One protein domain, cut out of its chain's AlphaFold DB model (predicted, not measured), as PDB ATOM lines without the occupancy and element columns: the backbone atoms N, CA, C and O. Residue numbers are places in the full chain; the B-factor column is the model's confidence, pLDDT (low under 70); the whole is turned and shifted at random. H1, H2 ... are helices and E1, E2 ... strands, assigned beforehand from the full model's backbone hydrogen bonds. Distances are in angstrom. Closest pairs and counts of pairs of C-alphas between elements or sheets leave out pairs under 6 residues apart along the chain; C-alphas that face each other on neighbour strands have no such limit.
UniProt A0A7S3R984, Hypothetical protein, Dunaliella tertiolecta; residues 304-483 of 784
ATOM      1  N   LYS A 304      57.696  95.835  63.603       81.50
ATOM      2  CA  LYS A 304      56.366  95.891  64.226       81.50
ATOM      3  C   LYS A 304      56.405  96.674  65.532       81.50
ATOM      4  O   LYS A 304      55.515  97.487  65.753       81.50
ATOM      5  N   SER A 305      57.468  96.543  66.328       85.75
ATOM      6  CA  SER A 305      57.648  97.306  67.576       85.75
ATOM      7  C   SER A 305      57.593  98.842  67.424       85.75
ATOM      8  O   SER A 305      57.335  99.534  68.408       85.75
ATOM      9  N   PHE A 306      57.777  99.382  66.209       82.19
ATOM     10  CA  PHE A 306      57.677 100.820  65.901       82.19
ATOM     11  C   PHE A 306      56.274 101.268  65.447       82.19
ATOM     12  O   PHE A 306      56.033 102.468  65.293       82.19
ATOM     13  N   LEU A 307      55.349 100.330  65.232       84.12
ATOM     14  CA  LEU A 307      53.930 100.608  65.012       84.12
ATOM     15  C   LEU A 307      53.217 100.852  66.363       84.12
ATOM     16  O   LEU A 307      53.683 100.348  67.387       84.12
ATOM     17  N   PRO A 308      52.069 101.557  66.402       81.19
ATOM     18  CA  PRO A 308      51.199 101.585  67.581       81.19
ATOM     19  C   PRO A 308      50.741 100.168  67.934       81.19
ATOM     20  O   PRO A 308      50.554  99.356  67.025       81.19
ATOM     21  N   ARG A 309      50.501  99.879  69.221       78.50
ATOM     22  CA  ARG A 309      50.091  98.538  69.688       78.50
ATOM     23  C   ARG A 309      48.884  98.000  68.926       78.50
ATOM     24  O   ARG A 309      48.912  96.846  68.511       78.50
ATOM     25  N   ALA A 310      47.915  98.871  68.656       71.38
ATOM     26  CA  ALA A 310      46.788  98.615  67.770       71.38
ATOM     27  C   ALA A 310      47.187  97.907  66.451       71.38
ATOM     28  O   ALA A 310      46.669  96.847  66.127       71.38
ATOM     29  N   LEU A 311      48.165  98.429  65.700       79.38
ATOM     30  CA  LEU A 311      48.553  97.837  64.410       79.38
ATOM     31  C   LEU A 311      49.422  96.569  64.555       79.38
ATOM     32  O   LEU A 311      49.541  95.798  63.601       79.38
ATOM     33  N   GLN A 312      50.038  96.347  65.725       83.75
ATOM     34  CA  GLN A 312      50.945  95.217  65.964       83.75
ATOM     35  C   GLN A 312      50.212  93.869  66.017       83.75
ATOM     36  O   GLN A 312      50.708  92.893  65.452       83.75
ATOM     37  N   SER A 313      49.051  93.807  66.681       71.25
ATOM     38  CA  SER A 313      48.291  92.562  66.887       71.25
ATOM     39  C   SER A 313      47.654  92.048  65.594       71.25
ATOM     40  O   SER A 313      47.773  90.872  65.253       71.25
ATOM     41  N   GLN A 314      47.021  92.946  64.843       63.03
ATOM     42  CA  GLN A 314      46.151  92.625  63.708       63.03
ATOM     43  C   GLN A 314      46.884  92.464  62.363       63.03
ATOM     44  O   GLN A 314      46.250  92.330  61.320       63.03
ATOM     45  N   SER A 315      48.224  92.447  62.365       67.81
ATOM     46  CA  SER A 315      49.047  92.391  61.141       67.81
ATOM     47  C   SER A 315      48.669  93.476  60.121       67.81
ATOM     48  O   SER A 315      48.560  93.203  58.930       67.81
ATOM     49  N   ILE A 316      48.459  94.709  60.598       76.88
ATOM     50  CA  ILE A 316      48.163  95.877  59.757       76.88
ATOM     51  C   ILE A 316      49.465  96.661  59.526       76.88
ATOM     52  O   ILE A 316      50.194  96.910  60.490       76.88
ATOM     53  N   PRO A 317      49.767  97.132  58.303       78.31
ATOM     54  CA  PRO A 317      49.139  96.793  57.020       78.31
ATOM     55  C   PRO A 317      49.305  95.308  56.676       78.31
ATOM     56  O   PRO A 317      50.279  94.704  57.105       78.31
ATOM     57  N   TRP A 318      48.412  94.746  55.859       87.50
ATOM     58  CA  TRP A 318      48.628  93.443  55.221       87.50
ATOM     59  C   TRP A 318      48.594  93.588  53.704       87.50
ATOM     60  O   TRP A 318      47.630  94.096  53.121       87.50
ATOM     61  N   TYR A 319      49.606  93.044  53.046       91.50
ATOM     62  CA  TYR A 319      49.600  92.861  51.607       91.50
ATOM     63  C   TYR A 319      49.866  91.400  51.252       91.50
ATOM     64  O   TYR A 319      50.792  90.773  51.767       91.50
ATOM     65  N   ASN A 320      49.038  90.841  50.368       91.50
ATOM     66  CA  ASN A 320      49.158  89.454  49.942       91.50
ATOM     67  C   ASN A 320      49.925  89.387  48.605       91.50
ATOM     68  O   ASN A 320      49.367  89.747  47.567       91.50
ATOM     69  N   PRO A 321      51.179  88.894  48.572       87.50
ATOM     70  CA  PRO A 321      51.971  88.844  47.340       87.50
ATOM     71  C   PRO A 321      51.445  87.846  46.297       87.50
ATOM     72  O   PRO A 321      51.826  87.950  45.129       87.50
ATOM     73  N   VAL A 322      50.563  86.915  46.683       88.25
ATOM     74  CA  VAL A 322      49.954  85.926  45.778       88.25
ATOM     75  C   VAL A 322      48.792  86.544  44.997       88.25
ATOM     76  O   VAL A 322      48.774  86.461  43.772       88.25
ATOM     77  N   THR A 323      47.847  87.204  45.678       90.12
ATOM     78  CA  THR A 323      46.725  87.905  45.010       90.12
ATOM     79  C   THR A 323      47.120  89.278  44.470       90.12
ATOM     80  O   THR A 323      46.455  89.806  43.583       90.12
ATOM     81  N   LYS A 324      48.207  89.851  45.000       92.25
ATOM     82  CA  LYS A 324      48.677  91.228  44.777       92.25
ATOM     83  C   LYS A 324      47.692  92.310  45.242       92.25
ATOM     84  O   LYS A 324      47.812  93.469  44.852       92.25
ATOM     85  N   GLU A 325      46.749  91.930  46.103       93.69
ATOM     86  CA  GLU A 325      45.798  92.819  46.771       93.69
ATOM     87  C   GLU A 325      46.209  93.065  48.228       93.69
ATOM     88  O   GLU A 325      46.711  92.164  48.911       93.69
ATOM     89  N   GLY A 326      45.947  94.272  48.728       95.00
ATOM     90  CA  GLY A 326      46.117  94.576  50.145       95.00
ATOM     91  C   GLY A 326      46.160  96.057  50.492       95.00
ATOM     92  O   GLY A 326      45.958  96.939  49.654       95.00
ATOM     93  N   VAL A 327      46.466  96.305  51.758       95.19
ATOM     94  CA  VAL A 327      46.803  97.616  52.310       95.19
ATOM     95  C   VAL A 327      48.316  97.657  52.512       95.19
ATOM     96  O   VAL A 327      48.902  96.681  52.967       95.19
ATOM     97  N   VAL A 328      48.962  98.780  52.214       96.12
ATOM     98  CA  VAL A 328      50.383  99.017  52.529       96.12
ATOM     99  C   VAL A 328      50.539 100.339  53.276       96.12
ATOM    100  O   VAL A 328      49.804 101.286  53.000       96.12
ATOM    101  N   LEU A 329      51.498 100.430  54.197       96.12
ATOM    102  CA  LEU A 329      51.957 101.722  54.723       96.12
ATOM    103  C   LEU A 329      53.080 102.238  53.827       96.12
ATOM    104  O   LEU A 329      53.922 101.457  53.391       96.12
ATOM    105  N   ALA A 330      53.146 103.543  53.583       96.94
ATOM    106  CA  ALA A 330      54.270 104.132  52.857       96.94
ATOM    107  C   ALA A 330      54.609 105.546  53.352       96.94
ATOM    108  O   ALA A 330      53.942 106.100  54.226       96.94
ATOM    109  N   GLY A 331      55.677 106.136  52.814       95.88
ATOM    110  CA  GLY A 331      55.978 107.548  53.040       95.88
ATOM    111  C   GLY A 331      56.517 107.878  54.435       95.88
ATOM    112  O   GLY A 331      57.472 107.271  54.925       95.88
ATOM    113  N   GLY A 332      55.938 108.914  55.050       94.19
ATOM    114  CA  GLY A 332      56.492 109.583  56.232       94.19
ATOM    115  C   GLY A 332      56.525 108.731  57.506       94.19
ATOM    116  O   GLY A 332      57.438 108.902  58.319       94.19
ATOM    117  N   ALA A 333      55.577 107.803  57.672       93.56
ATOM    118  CA  ALA A 333      55.558 106.867  58.797       93.56
ATOM    119  C   ALA A 333      56.695 105.847  58.714       93.56
ATOM    120  O   ALA A 333      57.469 105.734  59.662       93.56
ATOM    121  N   VAL A 334      56.854 105.170  57.571       95.25
ATOM    122  CA  VAL A 334      57.911 104.160  57.368       95.25
ATOM    123  C   VAL A 334      59.296 104.796  57.539       95.25
ATOM    124  O   VAL A 334      60.146 104.264  58.247       95.25
ATOM    125  N   ALA A 335      59.478 106.010  57.014       94.75
ATOM    126  CA  ALA A 335      60.655 106.843  57.263       94.75
ATOM    127  C   ALA A 335      60.934 107.106  58.761       94.75
ATOM    128  O   ALA A 335      62.088 107.084  59.187       94.75
ATOM    129  N   SER A 336      59.895 107.327  59.574       93.00
ATOM    130  CA  SER A 336      60.045 107.502  61.028       93.00
ATOM    131  C   SER A 336      60.339 106.176  61.743       93.00
ATOM    132  O   SER A 336      61.128 106.173  62.680       93.00
ATOM    133  N   MET A 337      59.777 105.049  61.284       90.81
ATOM    134  CA  MET A 337      60.069 103.707  61.821       90.81
ATOM    135  C   MET A 337      61.538 103.305  61.608       90.81
ATOM    136  O   MET A 337      62.124 102.646  62.465       90.81
ATOM    137  N   LEU A 338      62.156 103.721  60.495       88.06
ATOM    138  CA  LEU A 338      63.576 103.473  60.232       88.06
ATOM    139  C   LEU A 338      64.507 104.274  61.154       88.06
ATOM    140  O   LEU A 338      65.564 103.765  61.533       88.06
ATOM    141  N   ASN A 339      64.133 105.496  61.540       88.31
ATOM    142  CA  ASN A 339      64.979 106.425  62.291       88.31
ATOM    143  C   ASN A 339      64.759 106.317  63.822       88.31
ATOM    144  O   ASN A 339      63.672 106.637  64.306       88.31
ATOM    145  N   PRO A 340      65.763 105.883  64.614       83.50
ATOM    146  CA  PRO A 340      65.676 105.876  66.076       83.50
ATOM    147  C   PRO A 340      65.321 107.259  66.648       83.50
ATOM    148  O   PRO A 340      65.678 108.292  66.083       83.50
ATOM    149  N   GLY A 341      64.593 107.289  67.766       85.56
ATOM    150  CA  GLY A 341      64.164 108.530  68.423       85.56
ATOM    151  C   GLY A 341      63.019 109.298  67.738       85.56
ATOM    152  O   GLY A 341      62.409 110.154  68.380       85.56
ATOM    153  N   THR A 342      62.643 109.000  66.484       87.62
ATOM    154  CA  THR A 342      61.422 109.577  65.884       87.62
ATOM    155  C   THR A 342      60.217 108.667  66.043       87.62
ATOM    156  O   THR A 342      60.102 107.645  65.375       87.62
ATOM    157  N   LYS A 343      59.250 109.101  66.854       85.56
ATOM    158  CA  LYS A 343      57.923 108.479  66.897       85.56
ATOM    159  C   LYS A 343      57.152 108.828  65.608       85.56
ATOM    160  O   LYS A 343      57.002 110.025  65.330       85.56
ATOM    161  N   PRO A 344      56.672 107.845  64.818       85.56
ATOM    162  CA  PRO A 344      55.764 108.114  63.706       85.56
ATOM    163  C   PRO A 344      54.472 108.768  64.222       85.56
ATOM    164  O   PRO A 344      54.026 108.494  65.335       85.56
ATOM    165  N   LYS A 345      53.893 109.663  63.417       82.44
ATOM    166  CA  LYS A 345      52.679 110.433  63.762       82.44
ATOM    167  C   LYS A 345      51.630 110.455  62.657       82.44
ATOM    168  O   LYS A 345      50.445 110.472  62.953       82.44
ATOM    169  N   ASP A 346      52.100 110.472  61.413       86.69
ATOM    170  CA  ASP A 346      51.310 110.659  60.202       86.69
ATOM    171  C   ASP A 346      51.395 109.335  59.404       86.69
ATOM    172  O   ASP A 346      52.419 109.084  58.764       86.69
ATOM    173  N   PHE A 347      50.400 108.442  59.536       92.06
ATOM    174  CA  PHE A 347      50.402 107.087  58.948       92.06
ATOM    175  C   PHE A 347      49.576 106.992  57.659       92.06
ATOM    176  O   PHE A 347      48.358 106.866  57.707       92.06
ATOM    177  N   ASP A 348      50.239 106.991  56.506       93.44
ATOM    178  CA  ASP A 348      49.572 106.926  55.203       93.44
ATOM    179  C   ASP A 348      49.358 105.458  54.763       93.44
ATOM    180  O   ASP A 348      50.311 104.766  54.385       93.44
ATOM    181  N   PHE A 349      48.109 104.980  54.807       94.94
ATOM    182  CA  PHE A 349      47.673 103.670  54.302       94.94
ATOM    183  C   PHE A 349      47.221 103.775  52.841       94.94
ATOM    184  O   PHE A 349      46.357 104.585  52.505       94.94
ATOM    185  N   PHE A 350      47.739 102.912  51.970       95.69
ATOM    186  CA  PHE A 350      47.432 102.901  50.538       95.69
ATOM    187  C   PHE A 350      46.761 101.593  50.122       95.69
ATOM    188  O   PHE A 350      47.193 100.509  50.517       95.69
ATOM    189  N   LEU A 351      45.729 101.703  49.283       95.69
ATOM    190  CA  LEU A 351      45.010 100.560  48.724       95.69
ATOM    191  C   LEU A 351      45.697 100.077  47.441       95.69
ATOM    192  O   LEU A 351      45.741 100.795  46.433       95.69
ATOM    193  N   VAL A 352      46.199  98.844  47.466       96.00
ATOM    194  CA  VAL A 352      46.756  98.176  46.287       96.00
ATOM    195  C   VAL A 352      45.752  97.144  45.786       96.00
ATOM    196  O   VAL A 352      45.425  96.182  46.479       96.00
ATOM    197  N   VAL A 353      45.250  97.377  44.575       95.12
ATOM    198  CA  VAL A 353      44.281  96.533  43.872       95.12
ATOM    199  C   VAL A 353      44.692  96.453  42.395       95.12
ATOM    200  O   VAL A 353      44.553  97.448  41.665       95.12
ATOM    201  N   PRO A 354      45.208  95.305  41.925       92.50
ATOM    202  CA  PRO A 354      45.704  95.150  40.567       92.50
ATOM    203  C   PRO A 354      44.548  95.201  39.564       92.50
ATOM    204  O   PRO A 354      43.417  94.821  39.860       92.50
ATOM    205  N   THR A 355      44.819  95.670  38.348       89.19
ATOM    206  CA  THR A 355      43.813  95.652  37.279       89.19
ATOM    207  C   THR A 355      43.700  94.249  36.693       89.19
ATOM    208  O   THR A 355      44.678  93.721  36.159       89.19
ATOM    209  N   VAL A 356      42.504  93.657  36.766       85.69
ATOM    210  CA  VAL A 356      42.205  92.320  36.229       85.69
ATOM    211  C   VAL A 356      42.313  92.337  34.701       85.69
ATOM    212  O   VAL A 356      41.410  92.769  33.983       85.69
ATOM    213  N   ARG A 357      43.464  91.895  34.182       84.12
ATOM    214  CA  ARG A 357      43.723  91.817  32.738       84.12
ATOM    215  C   ARG A 357      42.953  90.649  32.124       84.12
ATOM    216  O   ARG A 357      42.948  89.554  32.670       84.12
ATOM    217  N   GLY A 358      42.358  90.883  30.955       81.44
ATOM    218  CA  GLY A 358      41.612  89.869  30.204       81.44
ATOM    219  C   GLY A 358      40.104  89.837  30.473       81.44
ATOM    220  O   GLY A 358      39.407  89.084  29.800       81.44
ATOM    221  N   HIS A 359      39.573  90.664  31.383       79.31
ATOM    222  CA  HIS A 359      38.121  90.767  31.543       79.31
ATOM    223  C   HIS A 359      37.483  91.364  30.265       79.31
ATOM    224  O   HIS A 359      37.938  92.419  29.816       79.31
ATOM    225  N   PRO A 360      36.420  90.772  29.678       79.00
ATOM    226  CA  PRO A 360      35.843  91.202  28.390       79.00
ATOM    227  C   PRO A 360      35.195  92.602  28.360       79.00
ATOM    228  O   PRO A 360      34.637  92.999  27.340       79.00
ATOM    229  N   SER A 361      35.244  93.367  29.454       87.00
ATOM    230  CA  SER A 361      34.836  94.774  29.478       87.00
ATOM    231  C   SER A 361      35.633  95.542  30.538       87.00
ATOM    232  O   SER A 361      35.694  95.133  31.699       87.00
ATOM    233  N   GLU A 362      36.205  96.681  30.139       82.94
ATOM    234  CA  GLU A 362      36.948  97.608  31.010       82.94
ATOM    235  C   GLU A 362      36.074  98.111  32.174       82.94
ATOM    236  O   GLU A 362      36.519  98.175  33.319       82.94
ATOM    237  N   ASN A 363      34.783  98.351  31.905       85.00
ATOM    238  CA  ASN A 363      33.787  98.737  32.908       85.00
ATOM    239  C   ASN A 363      33.544  97.659  33.977       85.00
ATOM    240  O   ASN A 363      33.108  97.993  35.079       85.00
ATOM    241  N   THR A 364      33.782  96.384  33.656       84.88
ATOM    242  CA  THR A 364      33.629  95.280  34.614       84.88
ATOM    243  C   THR A 364      34.877  95.153  35.476       84.88
ATOM    244  O   THR A 364      34.746  95.178  36.693       84.88
ATOM    245  N   ALA A 365      36.072  95.150  34.874       83.44
ATOM    246  CA  ALA A 365      37.333  95.113  35.623       83.44
ATOM    247  C   ALA A 365      37.456  96.288  36.613       83.44
ATOM    248  O   ALA A 365      37.862  96.104  37.757       83.44
ATOM    249  N   GLU A 366      37.050  97.498  36.216       84.31
ATOM    250  CA  GLU A 366      37.038  98.668  37.106       84.31
ATOM    251  C   GLU A 366      35.973  98.562  38.218       84.31
ATOM    252  O   GLU A 366      36.199  99.028  39.335       84.31
ATOM    253  N   ALA A 367      34.830  97.912  37.967       86.12
ATOM    254  CA  ALA A 367      33.852  97.616  39.016       86.12
ATOM    255  C   ALA A 367      34.379  96.560  40.005       86.12
ATOM    256  O   ALA A 367      34.216  96.716  41.214       86.12
ATOM    257  N   GLU A 368      35.072  95.529  39.518       86.44
ATOM    258  CA  GLU A 368      35.722  94.515  40.352       86.44
ATOM    259  C   GLU A 368      36.833  95.116  41.219       86.44
ATOM    260  O   GLU A 368      36.857  94.852  42.423       86.44
ATOM    261  N   ARG A 369      37.676  96.004  40.663       86.94
ATOM    262  CA  ARG A 369      38.679  96.757  41.441       86.94
ATOM    263  C   ARG A 369      38.042  97.575  42.565       86.94
ATOM    264  O   ARG A 369      38.559  97.579  43.679       86.94
ATOM    265  N   ARG A 370      36.917  98.250  42.309       86.31
ATOM    266  CA  ARG A 370      36.200  99.016  43.347       86.31
ATOM    267  C   ARG A 370      35.602  98.110  44.413       86.31
ATOM    268  O   ARG A 370      35.779  98.392  45.591       86.31
ATOM    269  N   ASN A 371      34.990  96.994  44.022       87.94
ATOM    270  CA  ASN A 371      34.466  96.007  44.966       87.94
ATOM    271  C   ASN A 371      35.593  95.399  45.828       87.94
ATOM    272  O   ASN A 371      35.404  95.181  47.021       87.94
ATOM    273  N   ALA A 372      36.776  95.150  45.257       87.56
ATOM    274  CA  ALA A 372      37.955  94.702  45.999       87.56
ATOM    275  C   ALA A 372      38.484  95.775  46.959       87.56
ATOM    276  O   ALA A 372      38.713  95.489  48.134       87.56
ATOM    277  N   ALA A 373      38.583  97.024  46.506       88.75
ATOM    278  CA  ALA A 373      38.981  98.145  47.350       88.75
ATOM    279  C   ALA A 373      37.996  98.395  48.505       88.75
ATOM    280  O   ALA A 373      38.423  98.611  49.636       88.75
ATOM    281  N   GLN A 374      36.689  98.288  48.249       88.25
ATOM    282  CA  GLN A 374      35.637  98.395  49.260       88.25
ATOM    283  C   GLN A 374      35.770  97.293  50.322       88.25
ATOM    284  O   GLN A 374      35.662  97.588  51.514       88.25
ATOM    285  N   ARG A 375      36.067  96.042  49.923       89.62
ATOM    286  CA  ARG A 375      36.400  94.964  50.873       89.62
ATOM    287  C   ARG A 375      37.626  95.330  51.708       89.62
ATOM    288  O   ARG A 375      37.538  95.282  52.928       89.62
ATOM    289  N   LEU A 376      38.727  95.754  51.079       88.50
ATOM    290  CA  LEU A 376      39.963  96.128  51.780       88.50
ATOM    291  C   LEU A 376      39.757  97.273  52.783       88.50
ATOM    292  O   LEU A 376      40.237  97.167  53.906       88.50
ATOM    293  N   VAL A 377      39.003  98.320  52.426       86.88
ATOM    294  CA  VAL A 377      38.624  99.395  53.362       86.88
ATOM    295  C   VAL A 377      37.771  98.849  54.503       86.88
ATOM    296  O   VAL A 377      38.042  99.162  55.655       86.88
ATOM    297  N   THR A 378      36.774  98.009  54.212       86.19
ATOM    298  CA  THR A 378      35.892  97.430  55.243       86.19
ATOM    299  C   THR A 378      36.685  96.580  56.236       86.19
ATOM    300  O   THR A 378      36.480  96.685  57.444       86.19
ATOM    301  N   THR A 379      37.637  95.778  55.751       87.19
ATOM    302  CA  THR A 379      38.546  95.005  56.604       87.19
ATOM    303  C   THR A 379      39.515  95.915  57.362       87.19
ATOM    304  O   THR A 379      39.735  95.670  58.541       87.19
ATOM    305  N   LEU A 380      40.054  96.979  56.750       85.88
ATOM    306  CA  LEU A 380      40.960  97.935  57.415       85.88
ATOM    307  C   LEU A 380      40.259  98.684  58.545       85.88
ATOM    308  O   LEU A 380      40.817  98.810  59.628       85.88
ATOM    309  N   VAL A 381      39.017  99.106  58.319       84.06
ATOM    310  CA  VAL A 381      38.138  99.668  59.348       84.06
ATOM    311  C   VAL A 381      37.904  98.644  60.459       84.06
ATOM    312  O   VAL A 381      38.226  98.927  61.605       84.06
ATOM    313  N   LYS A 382      37.410  97.440  60.146       84.88
ATOM    314  CA  LYS A 382      37.118  96.422  61.169       84.88
ATOM    315  C   LYS A 382      38.350  96.078  62.014       84.88
ATOM    316  O   LYS A 382      38.259  96.053  63.235       84.88
ATOM    317  N   ALA A 383      39.499  95.896  61.367       83.69
ATOM    318  CA  ALA A 383      40.762  95.611  62.033       83.69
ATOM    319  C   ALA A 383      41.212  96.777  62.931       83.69
ATOM    320  O   ALA A 383      41.604  96.546  64.070       83.69
ATOM    321  N   LEU A 384      41.113  98.031  62.467       81.00
ATOM    322  CA  LEU A 384      41.443  99.222  63.266       81.00
ATOM    323  C   LEU A 384      40.504  99.429  64.467       81.00
ATOM    324  O   LEU A 384      40.972  99.882  65.508       81.00
ATOM    325  N   ASP A 385      39.213  99.107  64.340       81.88
ATOM    326  CA  ASP A 385      38.214  99.238  65.415       81.88
ATOM    327  C   ASP A 385      38.390  98.153  66.496       81.88
ATOM    328  O   ASP A 385      38.406  98.458  67.687       81.88
ATOM    329  N   GLU A 386      38.659  96.906  66.094       82.81
ATOM    330  CA  GLU A 386      39.047  95.822  67.012       82.81
ATOM    331  C   GLU A 386      40.361  96.142  67.738       82.81
ATOM    332  O   GLU A 386      40.439  96.056  68.962       82.81
ATOM    333  N   SER A 387      41.366  96.619  66.997       78.56
ATOM    334  CA  SER A 387      42.643  97.083  67.560       78.56
ATOM    335  C   SER A 387      42.470  98.211  68.588       78.56
ATOM    336  O   SER A 387      43.240  98.322  69.542       78.56
ATOM    337  N   LEU A 388      41.475  99.075  68.371       74.25
ATOM    338  CA  LEU A 388      41.099 100.181  69.252       74.25
ATOM    339  C   LEU A 388      40.402  99.700  70.530       74.25
ATOM    340  O   LEU A 388      40.618 100.283  71.593       74.25
ATOM    341  N   HIS A 389      39.582  98.656  70.417       79.00
ATOM    342  CA  HIS A 389      38.897  98.022  71.538       79.00
ATOM    343  C   HIS A 389      39.891  97.300  72.458       79.00
ATOM    344  O   HIS A 389      39.935  97.603  73.652       79.00
ATOM    345  N   ASP A 390      40.770  96.465  71.890       77.44
ATOM    346  CA  ASP A 390      41.845  95.766  72.614       77.44
ATOM    347  C   ASP A 390      42.758  96.737  73.390       77.44
ATOM    348  O   ASP A 390      43.199  96.449  74.505       77.44
ATOM    349  N   ALA A 391      43.041  97.910  72.812       70.81
ATOM    350  CA  ALA A 391      43.904  98.926  73.414       70.81
ATOM    351  C   ALA A 391      43.217  99.786  74.499       70.81
ATOM    352  O   ALA A 391      43.909 100.454  75.273       70.81
ATOM    353  N   CYS A 392      41.880  99.820  74.554       71.44
ATOM    354  CA  CYS A 392      41.121 100.740  75.409       71.44
ATOM    355  C   CYS A 392      39.802 100.124  75.947       71.44
ATOM    356  O   CYS A 392      38.723 100.652  75.664       71.44
ATOM    357  N   PRO A 393      39.860  99.057  76.771       69.25
ATOM    358  CA  PRO A 393      38.693  98.273  77.208       69.25
ATOM    359  C   PRO A 393      37.812  98.938  78.296       69.25
ATOM    360  O   PRO A 393      37.167  98.244  79.076       69.25
ATOM    361  N   SER A 394      37.788 100.271  78.397       71.69
ATOM    362  CA  SER A 394      36.925 101.020  79.329       71.69
ATOM    363  C   SER A 394      35.817 101.755  78.560       71.69
ATOM    364  O   SER A 394      36.108 102.717  77.840       71.69
ATOM    365  N   ASP A 395      34.570 101.306  78.718       58.84
ATOM    366  CA  ASP A 395      33.485 101.459  77.732       58.84
ATOM    367  C   ASP A 395      33.168 102.884  77.237       58.84
ATOM    368  O   ASP A 395      33.205 103.139  76.027       58.84
ATOM    369  N   ASP A 396      32.848 103.819  78.140       56.66
ATOM    370  CA  ASP A 396      32.125 105.061  77.790       56.66
ATOM    371  C   ASP A 396      32.830 105.935  76.735       56.66
ATOM    372  O   ASP A 396      32.190 106.609  75.922       56.66
ATOM    373  N   GLY A 397      34.166 105.938  76.734       54.75
ATOM    374  CA  GLY A 397      34.975 106.757  75.825       54.75
ATOM    375  C   GLY A 397      35.174 106.160  74.428       54.75
ATOM    376  O   GLY A 397      35.570 106.889  73.510       54.75
ATOM    377  N   LEU A 398      34.930 104.856  74.257       53.16
ATOM    378  CA  LEU A 398      35.217 104.126  73.021       53.16
ATOM    379  C   LEU A 398      34.048 104.205  72.030       53.16
ATOM    380  O   LEU A 398      34.263 104.511  70.856       53.16
ATOM    381  N   HIS A 399      32.812 104.029  72.507       50.84
ATOM    382  CA  HIS A 399      31.600 104.004  71.672       50.84
ATOM    383  C   HIS A 399      31.455 105.235  70.758       50.84
ATOM    384  O   HIS A 399      31.094 105.101  69.588       50.84
ATOM    385  N   LEU A 400      31.791 106.438  71.241       49.38
ATOM    386  CA  LEU A 400      31.761 107.659  70.420       49.38
ATOM    387  C   LEU A 400      32.808 107.651  69.290       49.38
ATOM    388  O   LEU A 400      32.544 108.202  68.217       49.38
ATOM    389  N   ARG A 401      33.967 107.007  69.493       58.03
ATOM    390  CA  ARG A 401      34.999 106.851  68.454       58.03
ATOM    391  C   ARG A 401      34.532 105.848  67.402       58.03
ATOM    392  O   ARG A 401      34.450 106.227  66.234       58.03
ATOM    393  N   THR A 402      34.110 104.651  67.807       55.78
ATOM    394  CA  THR A 402      33.564 103.619  66.906       55.78
ATOM    395  C   THR A 402      32.360 104.126  66.101       55.78
ATOM    396  O   THR A 402      32.303 103.931  64.890       55.78
ATOM    397  N   LEU A 403      31.439 104.890  66.707       52.16
ATOM    398  CA  LEU A 403      30.322 105.522  65.984       52.16
ATOM    399  C   LEU A 403      30.782 106.544  64.933       52.16
ATOM    400  O   LEU A 403      30.208 106.600  63.841       52.16
ATOM    401  N   SER A 404      31.803 107.352  65.234       61.91
ATOM    402  CA  SER A 404      32.386 108.266  64.242       61.91
ATOM    403  C   SER A 404      33.061 107.496  63.100       61.91
ATOM    404  O   SER A 404      32.886 107.844  61.932       61.91
ATOM    405  N   PHE A 405      33.738 106.396  63.434       64.19
ATOM    406  CA  PHE A 405      34.519 105.574  62.520       64.19
ATOM    407  C   PHE A 405      33.642 104.704  61.605       64.19
ATOM    408  O   PHE A 405      33.921 104.593  60.416       64.19
ATOM    409  N   HIS A 406      32.511 104.186  62.094       62.94
ATOM    410  CA  HIS A 406      31.543 103.467  61.262       62.94
ATOM    411  C   HIS A 406      30.813 104.408  60.287       62.94
ATOM    412  O   HIS A 406      30.636 104.056  59.120       62.94
ATOM    413  N   ARG A 407      30.428 105.625  60.712       67.38
ATOM    414  CA  ARG A 407      29.865 106.644  59.795       67.38
ATOM    415  C   ARG A 407      30.854 107.014  58.690       67.38
ATOM    416  O   ARG A 407      30.477 107.118  57.528       67.38
ATOM    417  N   PHE A 408      32.115 107.187  59.070       69.00
ATOM    418  CA  PHE A 408      33.248 107.436  58.184       69.00
ATOM    419  C   PHE A 408      33.500 106.268  57.213       69.00
ATOM    420  O   PHE A 408      33.703 106.495  56.024       69.00
ATOM    421  N   ALA A 409      33.399 105.020  57.677       67.12
ATOM    422  CA  ALA A 409      33.541 103.834  56.838       67.12
ATOM    423  C   ALA A 409      32.420 103.741  55.796       67.12
ATOM    424  O   ALA A 409      32.698 103.522  54.618       67.12
ATOM    425  N   SER A 410      31.171 103.989  56.208       67.56
ATOM    426  CA  SER A 410      30.045 104.150  55.284       67.56
ATOM    427  C   SER A 410      30.299 105.279  54.281       67.56
ATOM    428  O   SER A 410      30.075 105.073  53.096       67.56
ATOM    429  N   HIS A 411      30.854 106.421  54.707       70.94
ATOM    430  CA  HIS A 411      31.164 107.530  53.800       70.94
ATOM    431  C   HIS A 411      32.190 107.155  52.723       70.94
ATOM    432  O   HIS A 411      31.942 107.397  51.544       70.94
ATOM    433  N   VAL A 412      33.295 106.497  53.094       70.12
ATOM    434  CA  VAL A 412      34.286 106.006  52.120       70.12
ATOM    435  C   VAL A 412      33.665 104.975  51.182       70.12
ATOM    436  O   VAL A 412      33.872 105.041  49.970       70.12
ATOM    437  N   ILE A 413      32.880 104.039  51.720       68.69
ATOM    438  CA  ILE A 413      32.156 103.037  50.932       68.69
ATOM    439  C   ILE A 413      31.237 103.723  49.906       68.69
ATOM    440  O   ILE A 413      31.293 103.376  48.725       68.69
ATOM    441  N   ASP A 414      30.474 104.738  50.313       68.94
ATOM    442  CA  ASP A 414      29.607 105.524  49.432       68.94
ATOM    443  C   ASP A 414      30.418 106.292  48.374       68.94
ATOM    444  O   ASP A 414      30.088 106.251  47.188       68.94
ATOM    445  N   VAL A 415      31.519 106.945  48.759       69.44
ATOM    446  CA  VAL A 415      32.411 107.687  47.845       69.44
ATOM    447  C   VAL A 415      33.070 106.765  46.808       69.44
ATOM    448  O   VAL A 415      33.273 107.175  45.663       69.44
ATOM    449  N   MET A 416      33.353 105.506  47.160       67.50
ATOM    450  CA  MET A 416      33.892 104.500  46.236       67.50
ATOM    451  C   MET A 416      32.811 103.843  45.358       67.50
ATOM    452  O   MET A 416      33.075 103.527  44.191       67.50
ATOM    453  N   ALA A 417      31.596 103.658  45.884       61.69
ATOM    454  CA  ALA A 417      30.474 103.037  45.179       61.69
ATOM    455  C   ALA A 417      29.759 103.998  44.207       61.69
ATOM    456  O   ALA A 417      29.327 103.588  43.121       61.69
ATOM    457  N   VAL A 418      29.631 105.282  44.557       59.97
ATOM    458  CA  VAL A 418      28.870 106.265  43.774       59.97
ATOM    459  C   VAL A 418      29.581 106.595  42.456       59.97
ATOM    460  O   VAL A 418      30.581 107.311  42.393       59.97
ATOM    461  N   ARG A 419      28.999 106.121  41.348       48.97
ATOM    462  CA  ARG A 419      29.399 106.441  39.964       48.97
ATOM    463  C   ARG A 419      29.106 107.908  39.591       48.97
ATOM    464  O   ARG A 419      28.285 108.178  38.715       48.97
ATOM    465  N   HIS A 420      29.805 108.869  40.192       43.78
ATOM    466  CA  HIS A 420      29.779 110.275  39.772       43.78
ATOM    467  C   HIS A 420      31.057 110.680  39.014       43.78
ATOM    468  O   HIS A 420      31.940 111.309  39.596       43.78
ATOM    469  N   PRO A 421      31.146 110.435  37.688       44.75
ATOM    470  CA  PRO A 421      32.279 110.893  36.869       44.75
ATOM    471  C   PRO A 421      32.416 112.429  36.802       44.75
ATOM    472  O   PRO A 421      33.423 112.930  36.313       44.75
ATOM    473  N   ALA A 422      31.420 113.178  37.292       35.16
ATOM    474  CA  ALA A 422      31.413 114.638  37.343       35.16
ATOM    475  C   ALA A 422      31.923 115.239  38.673       35.16
ATOM    476  O   ALA A 422      32.201 116.436  38.717       35.16
ATOM    477  N   LYS A 423      32.057 114.457  39.757       38.34
ATOM    478  CA  LYS A 423      32.566 114.956  41.048       38.34
ATOM    479  C   LYS A 423      34.001 114.487  41.279       38.34
ATOM    480  O   LYS A 423      34.243 113.354  41.682       38.34
ATOM    481  N   ARG A 424      34.960 115.398  41.077       36.69
ATOM    482  CA  ARG A 424      36.337 115.247  41.575       36.69
ATOM    483  C   ARG A 424      36.345 115.430  43.099       36.69
ATOM    484  O   ARG A 424      36.684 116.505  43.584       36.69
ATOM    485  N   TYR A 425      35.964 114.393  43.843       40.22
ATOM    486  CA  TYR A 425      36.314 114.299  45.263       40.22
ATOM    487  C   TYR A 425      37.848 114.346  45.403       40.22
ATOM    488  O   TYR A 425      38.571 113.873  44.516       40.22
ATOM    489  N   SER A 426      38.367 114.948  46.476       39.41
ATOM    490  CA  SER A 426      39.809 114.948  46.746       39.41
ATOM    491  C   SER A 426      40.297 113.506  46.887       39.41
ATOM    492  O   SER A 426      39.677 112.718  47.590       39.41
ATOM    493  N   GLN A 427      41.409 113.142  46.234       49.53
ATOM    494  CA  GLN A 427      41.877 111.741  46.108       49.53
ATOM    495  C   GLN A 427      42.427 111.112  47.407       49.53
ATOM    496  O   GLN A 427      43.122 110.098  47.384       49.53
ATOM    497  N   SER A 428      42.113 111.739  48.531       46.41
ATOM    498  CA  SER A 428      42.417 111.347  49.892       46.41
ATOM    499  C   SER A 428      41.362 112.008  50.776       46.41
ATOM    500  O   SER A 428      41.271 113.241  50.794       46.41
ATOM    501  N   GLU A 429      40.583 111.223  51.507       49.59
ATOM    502  CA  GLU A 429      39.878 111.750  52.677       49.59
ATOM    503  C   GLU A 429      40.885 111.784  53.830       49.59
ATOM    504  O   GLU A 429      41.781 110.938  53.891       49.59
ATOM    505  N   LEU A 430      40.853 112.820  54.671       40.31
ATOM    506  CA  LEU A 430      41.837 112.988  55.744       40.31
ATOM    507  C   LEU A 430      41.247 112.559  57.079       40.31
ATOM    508  O   LEU A 430      40.076 112.792  57.364       40.31
ATOM    509  N   PHE A 431      42.075 111.867  57.854       46.88
ATOM    510  CA  PHE A 431      41.602 110.833  58.756       46.88
ATOM    511  C   PHE A 431      42.238 110.955  60.141       46.88
ATOM    512  O   PHE A 431      43.031 110.131  60.595       46.88
ATOM    513  N   GLU A 432      41.859 112.028  60.831       41.84
ATOM    514  CA  GLU A 432      42.222 112.254  62.229       41.84
ATOM    515  C   GLU A 432      41.347 111.417  63.180       41.84
ATOM    516  O   GLU A 432      40.666 111.926  64.072       41.84
ATOM    517  N   THR A 433      41.406 110.088  63.025       46.25
ATOM    518  CA  THR A 433      41.027 109.153  64.093       46.25
ATOM    519  C   THR A 433      42.067 109.279  65.204       46.25
ATOM    520  O   THR A 433      43.031 108.520  65.271       46.25
ATOM    521  N   VAL A 434      41.885 110.293  66.055       42.91
ATOM    522  CA  VAL A 434      42.764 110.641  67.178       42.91
ATOM    523  C   VAL A 434      42.667 109.561  68.260       42.91
ATOM    524  O   VAL A 434      41.941 109.681  69.253       42.91
ATOM    525  N   ILE A 435      43.415 108.471  68.070       46.66
ATOM    526  CA  ILE A 435      43.613 107.452  69.102       46.66
ATOM    527  C   ILE A 435      44.528 108.060  70.156       46.66
ATOM    528  O   ILE A 435      45.731 108.174  69.940       46.66
ATOM    529  N   LYS A 436      43.950 108.466  71.288       44.38
ATOM    530  CA  LYS A 436      44.699 108.807  72.504       44.38
ATOM    531  C   LYS A 436      44.972 107.539  73.314       44.38
ATOM    532  O   LYS A 436      44.225 107.248  74.246       44.38
ATOM    533  N   GLU A 437      46.026 106.811  72.954       45.94
ATOM    534  CA  GLU A 437      46.686 105.836  73.837       45.94
ATOM    535  C   GLU A 437      47.702 106.599  74.700       45.94
ATOM    536  O   GLU A 437      48.706 107.065  74.172       45.94
ATOM    537  N   GLN A 438      47.443 106.755  76.005       45.91
ATOM    538  CA  GLN A 438      48.395 107.276  77.012       45.91
ATOM    539  C   GLN A 438      49.337 108.400  76.500       45.91
ATOM    540  O   GLN A 438      50.515 108.185  76.230       45.91
ATOM    541  N   GLU A 439      48.782 109.607  76.328       51.69
ATOM    542  CA  GLU A 439      49.402 110.809  75.722       51.69
ATOM    543  C   GLU A 439      49.807 110.722  74.238       51.69
ATOM    544  O   GLU A 439      49.864 111.759  73.568       51.69
ATOM    545  N   THR A 440      50.038 109.535  73.675       53.44
ATOM    546  CA  THR A 440      50.295 109.395  72.236       53.44
ATOM    547  C   THR A 440      49.009 109.558  71.431       53.44
ATOM    548  O   THR A 440      47.987 108.945  71.724       53.44
ATOM    549  N   VAL A 441      49.065 110.420  70.413       63.88
ATOM    550  CA  VAL A 441      48.020 110.576  69.396       63.88
ATOM    551  C   VAL A 441      48.485 109.885  68.124       63.88
ATOM    552  O   VAL A 441      49.458 110.322  67.506       63.88
ATOM    553  N   PHE A 442      47.773 108.835  67.726       72.81
ATOM    554  CA  PHE A 442      47.824 108.318  66.361       72.81
ATOM    555  C   PHE A 442      47.019 109.226  65.422       72.81
ATOM    556  O   PHE A 442      45.955 109.722  65.797       72.81
ATOM    557  N   SER A 443      47.503 109.396  64.195       81.94
ATOM    558  CA  SER A 443      46.735 109.907  63.060       81.94
ATOM    559  C   SER A 443      47.100 109.075  61.830       81.94
ATOM    560  O   SER A 443      48.285 108.824  61.583       81.94
ATOM    561  N   GLY A 444      46.103 108.586  61.090       85.56
ATOM    562  CA  GLY A 444      46.320 107.560  60.067       85.56
ATOM    563  C   GLY A 444      45.387 107.708  58.876       85.56
ATOM    564  O   GLY A 444      44.214 107.366  58.965       85.56
ATOM    565  N   GLN A 445      45.914 108.203  57.757       88.19
ATOM    566  CA  GLN A 445      45.151 108.536  56.561       88.19
ATOM    567  C   GLN A 445      44.947 107.331  55.633       88.19
ATOM    568  O   GLN A 445      45.907 106.649  55.292       88.19
ATOM    569  N   ILE A 446      43.718 107.115  55.145       89.56
ATOM    570  CA  ILE A 446      43.435 106.124  54.092       89.56
ATOM    571  C   ILE A 446      43.418 106.818  52.721       89.56
ATOM    572  O   ILE A 446      42.568 107.662  52.429       89.56
ATOM    573  N   ILE A 447      44.358 106.448  51.854       92.06
ATOM    574  CA  ILE A 447      44.496 106.980  50.498       92.06
ATOM    575  C   ILE A 447      43.654 106.141  49.530       92.06
ATOM    576  O   ILE A 447      44.033 105.041  49.129       92.06
ATOM    577  N   LEU A 448      42.507 106.697  49.125       89.75
ATOM    578  CA  LEU A 448      41.479 106.018  48.319       89.75
ATOM    579  C   LEU A 448      41.842 105.829  46.832       89.75
ATOM    580  O   LEU A 448      41.082 105.220  46.077       89.75
ATOM    581  N   ARG A 449      42.991 106.347  46.376       90.19
ATOM    582  CA  ARG A 449      43.503 106.087  45.022       90.19
ATOM    583  C   ARG A 449      43.908 104.611  44.906       90.19
ATOM    584  O   ARG A 449      44.734 104.145  45.677       90.19
ATOM    585  N   LEU A 450      43.382 103.908  43.899       92.94
ATOM    586  CA  LEU A 450      43.662 102.483  43.675       92.94
ATOM    587  C   LEU A 450      44.948 102.271  42.865       92.94
ATOM    588  O   LEU A 450      44.969 102.507  41.651       92.94
ATOM    589  N   TYR A 451      45.999 101.779  43.516       95.44
ATOM    590  CA  TYR A 451      47.283 101.462  42.882       95.44
ATOM    591  C   TYR A 451      47.299 100.023  42.352       95.44
ATOM    592  O   TYR A 451      46.734  99.132  42.975       95.44
ATOM    593  N   GLU A 452      47.951  99.768  41.217       94.62
ATOM    594  CA  GLU A 452      48.067  98.420  40.632       94.62
ATOM    595  C   GLU A 452      49.155  97.557  41.291       94.62
ATOM    596  O   GLU A 452      49.182  96.343  41.099       94.62
ATOM    597  N   SER A 453      50.094  98.176  42.013       95.75
ATOM    598  CA  SER A 453      51.203  97.494  42.690       95.75
ATOM    599  C   SER A 453      51.785  98.349  43.825       95.75
ATOM    600  O   SER A 453      51.666  99.579  43.770       95.75
ATOM    601  N   PRO A 454      52.491  97.744  44.804       96.25
ATOM    602  CA  PRO A 454      53.214  98.481  45.840       96.25
ATOM    603  C   PRO A 454      54.209  99.482  45.241       96.25
ATOM    604  O   PRO A 454      54.214 100.646  45.628       96.25
ATOM    605  N   ALA A 455      54.971  99.087  44.214       96.00
ATOM    606  CA  ALA A 455      55.928  99.960  43.526       96.00
ATOM    607  C   ALA A 455      55.296 101.262  42.991       96.00
ATOM    608  O   ALA A 455      55.905 102.330  43.085       96.00
ATOM    609  N   GLN A 456      54.052 101.215  42.496       95.88
ATOM    610  CA  GLN A 456      53.343 102.411  42.025       95.88
ATOM    611  C   GLN A 456      53.003 103.386  43.169       95.88
ATOM    612  O   GLN A 456      52.977 104.597  42.938       95.88
ATOM    613  N   VAL A 457      52.781 102.890  44.394       96.62
ATOM    614  CA  VAL A 457      52.665 103.732  45.600       96.62
ATOM    615  C   VAL A 457      53.993 104.446  45.840       96.62
ATOM    616  O   VAL A 457      54.038 105.674  45.912       96.62
ATOM    617  N   VAL A 458      55.091 103.687  45.888       96.25
ATOM    618  CA  VAL A 458      56.409 104.202  46.286       96.25
ATOM    619  C   VAL A 458      56.980 105.209  45.280       96.25
ATOM    620  O   VAL A 458      57.500 106.255  45.670       96.25
ATOM    621  N   HIS A 459      56.826 104.957  43.976       95.19
ATOM    622  CA  HIS A 459      57.217 105.905  42.923       95.19
ATOM    623  C   HIS A 459      56.288 107.130  42.811       95.19
ATOM    624  O   HIS A 459      56.618 108.072  42.084       95.19
ATOM    625  N   GLY A 460      55.156 107.136  43.526       94.69
ATOM    626  CA  GLY A 460      54.244 108.274  43.634       94.69
ATOM    627  C   GLY A 460      54.729 109.390  44.568       94.69
ATOM    628  O   GLY A 460      54.198 110.498  44.489       94.69
ATOM    629  N   PHE A 461      55.730 109.139  45.423       96.06
ATOM    630  CA  PHE A 461      56.307 110.176  46.282       96.06
ATOM    631  C   PHE A 461      57.355 111.021  45.543       96.06
ATOM    632  O   PHE A 461      58.248 110.520  44.852       96.06
ATOM    633  N   ASP A 462      57.261 112.330  45.749       95.69
ATOM    634  CA  ASP A 462      58.160 113.358  45.227       95.69
ATOM    635  C   ASP A 462      59.521 113.361  45.937       95.69
ATOM    636  O   ASP A 462      60.554 113.340  45.274       95.69
ATOM    637  N   VAL A 463      59.541 113.320  47.271       96.62
ATOM    638  CA  VAL A 463      60.768 113.322  48.086       96.62
ATOM    639  C   VAL A 463      61.373 111.920  48.201       96.62
ATOM    640  O   VAL A 463      60.704 110.992  48.655       96.62
ATOM    641  N   ASP A 464      62.663 111.788  47.868       96.38
ATOM    642  CA  ASP A 464      63.431 110.532  47.915       96.38
ATOM    643  C   ASP A 464      63.275 109.771  49.245       96.38
ATOM    644  O   ASP A 464      62.945 108.588  49.237       96.38
ATOM    645  N   ALA A 465      63.437 110.445  50.391       96.56
ATOM    646  CA  ALA A 465      63.364 109.816  51.716       96.56
ATOM    647  C   ALA A 465      61.990 109.197  52.052       96.56
ATOM    648  O   ALA A 465      61.909 108.350  52.943       96.56
ATOM    649  N   CYS A 466      60.929 109.592  51.338       96.38
ATOM    650  CA  CYS A 466      59.581 109.030  51.454       96.38
ATOM    651  C   CYS A 466      59.335 107.835  50.529       96.38
ATOM    652  O   CYS A 466      58.268 107.230  50.613       96.38
ATOM    653  N   ARG A 467      60.266 107.481  49.633       97.19
ATOM    654  CA  ARG A 467      60.108 106.348  48.706       97.19
ATOM    655  C   ARG A 467      60.411 105.009  49.398       97.19
ATOM    656  O   ARG A 467      61.240 104.222  48.936       97.19
ATOM    657  N   LEU A 468      59.694 104.800  50.502       97.06
ATOM    658  CA  LEU A 468      59.681 103.655  51.403       97.06
ATOM    659  C   LEU A 468      58.257 103.109  51.537       97.06
ATOM    660  O   LEU A 468      57.290 103.875  51.491       97.06
ATOM    661  N   LEU A 469      58.143 101.807  51.770       96.69
ATOM    662  CA  LEU A 469      56.895 101.077  51.958       96.69
ATOM    663  C   LEU A 469      57.079  99.972  53.003       96.69
ATOM    664  O   LEU A 469      58.167  99.425  53.137       96.69
ATOM    665  N   TYR A 470      56.021  99.642  53.733       95.75
ATOM    666  CA  TYR A 470      55.950  98.506  54.645       95.75
ATOM    667  C   TYR A 470      54.691  97.693  54.327       95.75
ATOM    668  O   TYR A 470      53.587  98.245  54.264       95.75
ATOM    669  N   ASP A 471      54.865  96.393  54.086       94.31
ATOM    670  CA  ASP A 471      53.829  95.500  53.539       94.31
ATOM    671  C   ASP A 471      53.127  94.613  54.589       94.31
ATOM    672  O   ASP A 471      52.256  93.812  54.247       94.31
ATOM    673  N   GLY A 472      53.504  94.769  55.864       92.00
ATOM    674  CA  GLY A 472      53.043  93.953  56.995       92.00
ATOM    675  C   GLY A 472      54.084  92.980  57.540       92.00
ATOM    676  O   GLY A 472      53.939  92.466  58.658       92.00
ATOM    677  N   ARG A 473      55.152  92.758  56.769       90.81
ATOM    678  CA  ARG A 473      56.283  91.900  57.119       90.81
ATOM    679  C   ARG A 473      57.607  92.645  56.997       90.81
ATOM    680  O   ARG A 473      58.398  92.635  57.935       90.81
ATOM    681  N   ASP A 474      57.826  93.277  55.852       92.44
ATOM    682  CA  ASP A 474      59.123  93.767  55.407       92.44
ATOM    683  C   ASP A 474      59.055  95.243  54.991       92.44
ATOM    684  O   ASP A 474      58.025  95.740  54.524       92.44
ATOM    685  N   VAL A 475      60.174  95.955  55.160       94.12
ATOM    686  CA  VAL A 475      60.349  97.310  54.620       94.12
ATOM    687  C   VAL A 475      60.968  97.220  53.225       94.12
ATOM    688  O   VAL A 475      61.941  96.501  52.998       94.12
ATOM    689  N   TRP A 476      60.417  97.993  52.299       96.12
ATOM    690  CA  TRP A 476      60.788  98.047  50.892       96.12
ATOM    691  C   TRP A 476      61.115  99.479  50.490       96.12
ATOM    692  O   TRP A 476      60.482 100.427  50.959       96.12
ATOM    693  N   ALA A 477      62.090  99.651  49.604       97.00
ATOM    694  CA  ALA A 477      62.581 100.962  49.209       97.00
ATOM    695  C   ALA A 477      62.917 101.024  47.720       97.00
ATOM    696  O   ALA A 477      63.344 100.041  47.121       97.00
ATOM    697  N   THR A 478      62.769 102.208  47.127       96.94
ATOM    698  CA  THR A 478      63.401 102.492  45.826       96.94
ATOM    699  C   THR A 478      64.892 102.781  46.012       96.94
ATOM    700  O   THR A 478      65.300 103.280  47.064       96.94
ATOM    701  N   GLU A 479      65.690 102.590  44.960       95.44
ATOM    702  CA  GLU A 479      67.110 102.984  44.901       95.44
ATOM    703  C   GLU A 479      67.337 104.436  45.366       95.44
ATOM    704  O   GLU A 479      68.291 104.732  46.080       95.44
ATOM    705  N   ALA A 480      66.415 105.343  45.027       95.44
ATOM    706  CA  ALA A 480      66.475 106.746  45.426       95.44
ATOM    707  C   ALA A 480      66.284 106.963  46.938       95.44
ATOM    708  O   ALA A 480      66.965 107.808  47.517       95.44
ATOM    709  N   ALA A 481      65.407 106.191  47.591       96.88
ATOM    710  CA  ALA A 481      65.306 106.205  49.051       96.88
ATOM    711  C   ALA A 481      66.558 105.599  49.686       96.88
ATOM    712  O   ALA A 481      67.130 106.205  50.587       96.88
ATOM    713  N   LEU A 482      67.020 104.447  49.188       96.00
ATOM    714  CA  LEU A 482      68.239 103.803  49.677       96.00
ATOM    715  C   LEU A 482      69.432 104.757  49.598       96.00
ATOM    716  O   LEU A 482      70.086 104.979  50.611       96.00
ATOM    717  N   ARG A 483      69.667 105.405  48.449       95.81
ATOM    718  CA  ARG A 483      70.657 106.484  48.310       95.81
ATOM    719  C   ARG A 483      70.442 107.572  49.359       95.81
ATOM    720  O   ARG A 483      71.395 107.947  50.033       95.81
TER     721      ARG A 483
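What this domain is: This is residues 304 to 483 of the 784 residues of the protein "Hypothetical protein" of Dunaliella tertiolecta (UniProt A0A7S3R984). A strongly twisted six-stranded sheet has the long helix H3 packed on one face, and H4 folds back beside H3 to make a helical hairpin with it, while H4 itself only grazes the sheet. The short helices H2 and H5 sit beside the strands near E5, and H6 lies farthest from the mean of the C-alphas. The printed part has 180 residues, in the order H1 E1 H2 E2 H3 H4 E3 E4 H5 E5 E6 H6; the sheet runs E3 E4 E2 E1 E5 E6 and is mixed. The class is mixed, helices and strands; the whole is compact, with a radius of gyration of the C-alphas of 16.7 A and spans of 52 by 44 by 30 A.

Where its parts are: H1 is residues 309 to 313, with C-alpha 309 at (50.091, 98.538, 69.688). E1 is 326 to 330, H2 332 to 338 and E2 346 to 352, 19.2 A long. H3, 362 to 391, is 43.0 A long and begins at C-alpha 362 (36.948, 97.608, 31.010); H4, 396 to 417, is 32.7 A. E3 is 435 to 437; E4, 440 to 451, is 30.6 A and bends by 62 degrees at residue 448. H5 is 454 to 458, E5 468 to 470, E6 475 to 477, and H6 479 to 483, with C-alpha 483 at (70.657, 106.484, 48.310).

How they stand to each other: E4 and E2 are parallel, with N 349 and O 445 2.8 A apart. E2 and E1 are antiparallel (N 350 and O 328, 2.8 A), as are E1 and E5 (N 470 and O 329, 2.8 A). The hairpins E3 and E4 (N 440 and O 437, 2.8 A) and E5 and E6 (N 469 and O 476, 2.8 A) are antiparallel too. E4, H5 and E5 form a split strand-helix-strand unit, two strands running the same way with E2 and E1 between them, and a right-handed crossover. In two layers, a helix on one face of a sheet, H3 has a height over the sheet of 8.7 A. H3 and H4 touch, closest at the C-alphas of Gln 374 and Ile 413, 6.0 A, at a shallow tilt of 6 degrees, opposite ways. H3 touches H1 with residues 384 to 391 alone, closest at the C-alphas of Ser 387 and Ala 310, 4.4 A. H2 is over none of the strands; H5 is at the sheet's level; H6 only grazes the sheet. Every O i to N i+4 pair is within hydrogen-bond range in H2, H3, H5 and H6; H4 has 16 of 18, and H1 0 of 1, with 1 of 2 O i to N i+3 pairs.

The domain as a whole: The C-alphas of Pro 360 and Glu 439, the two farthest apart, are 53.0 A apart. The printed part has no cut. The links H1 to E1 and H4 to E3 are long. The mean pLDDT of the printed part is 79.2, with 48 residues under 70, among them 395 to 410 and 413 to 441.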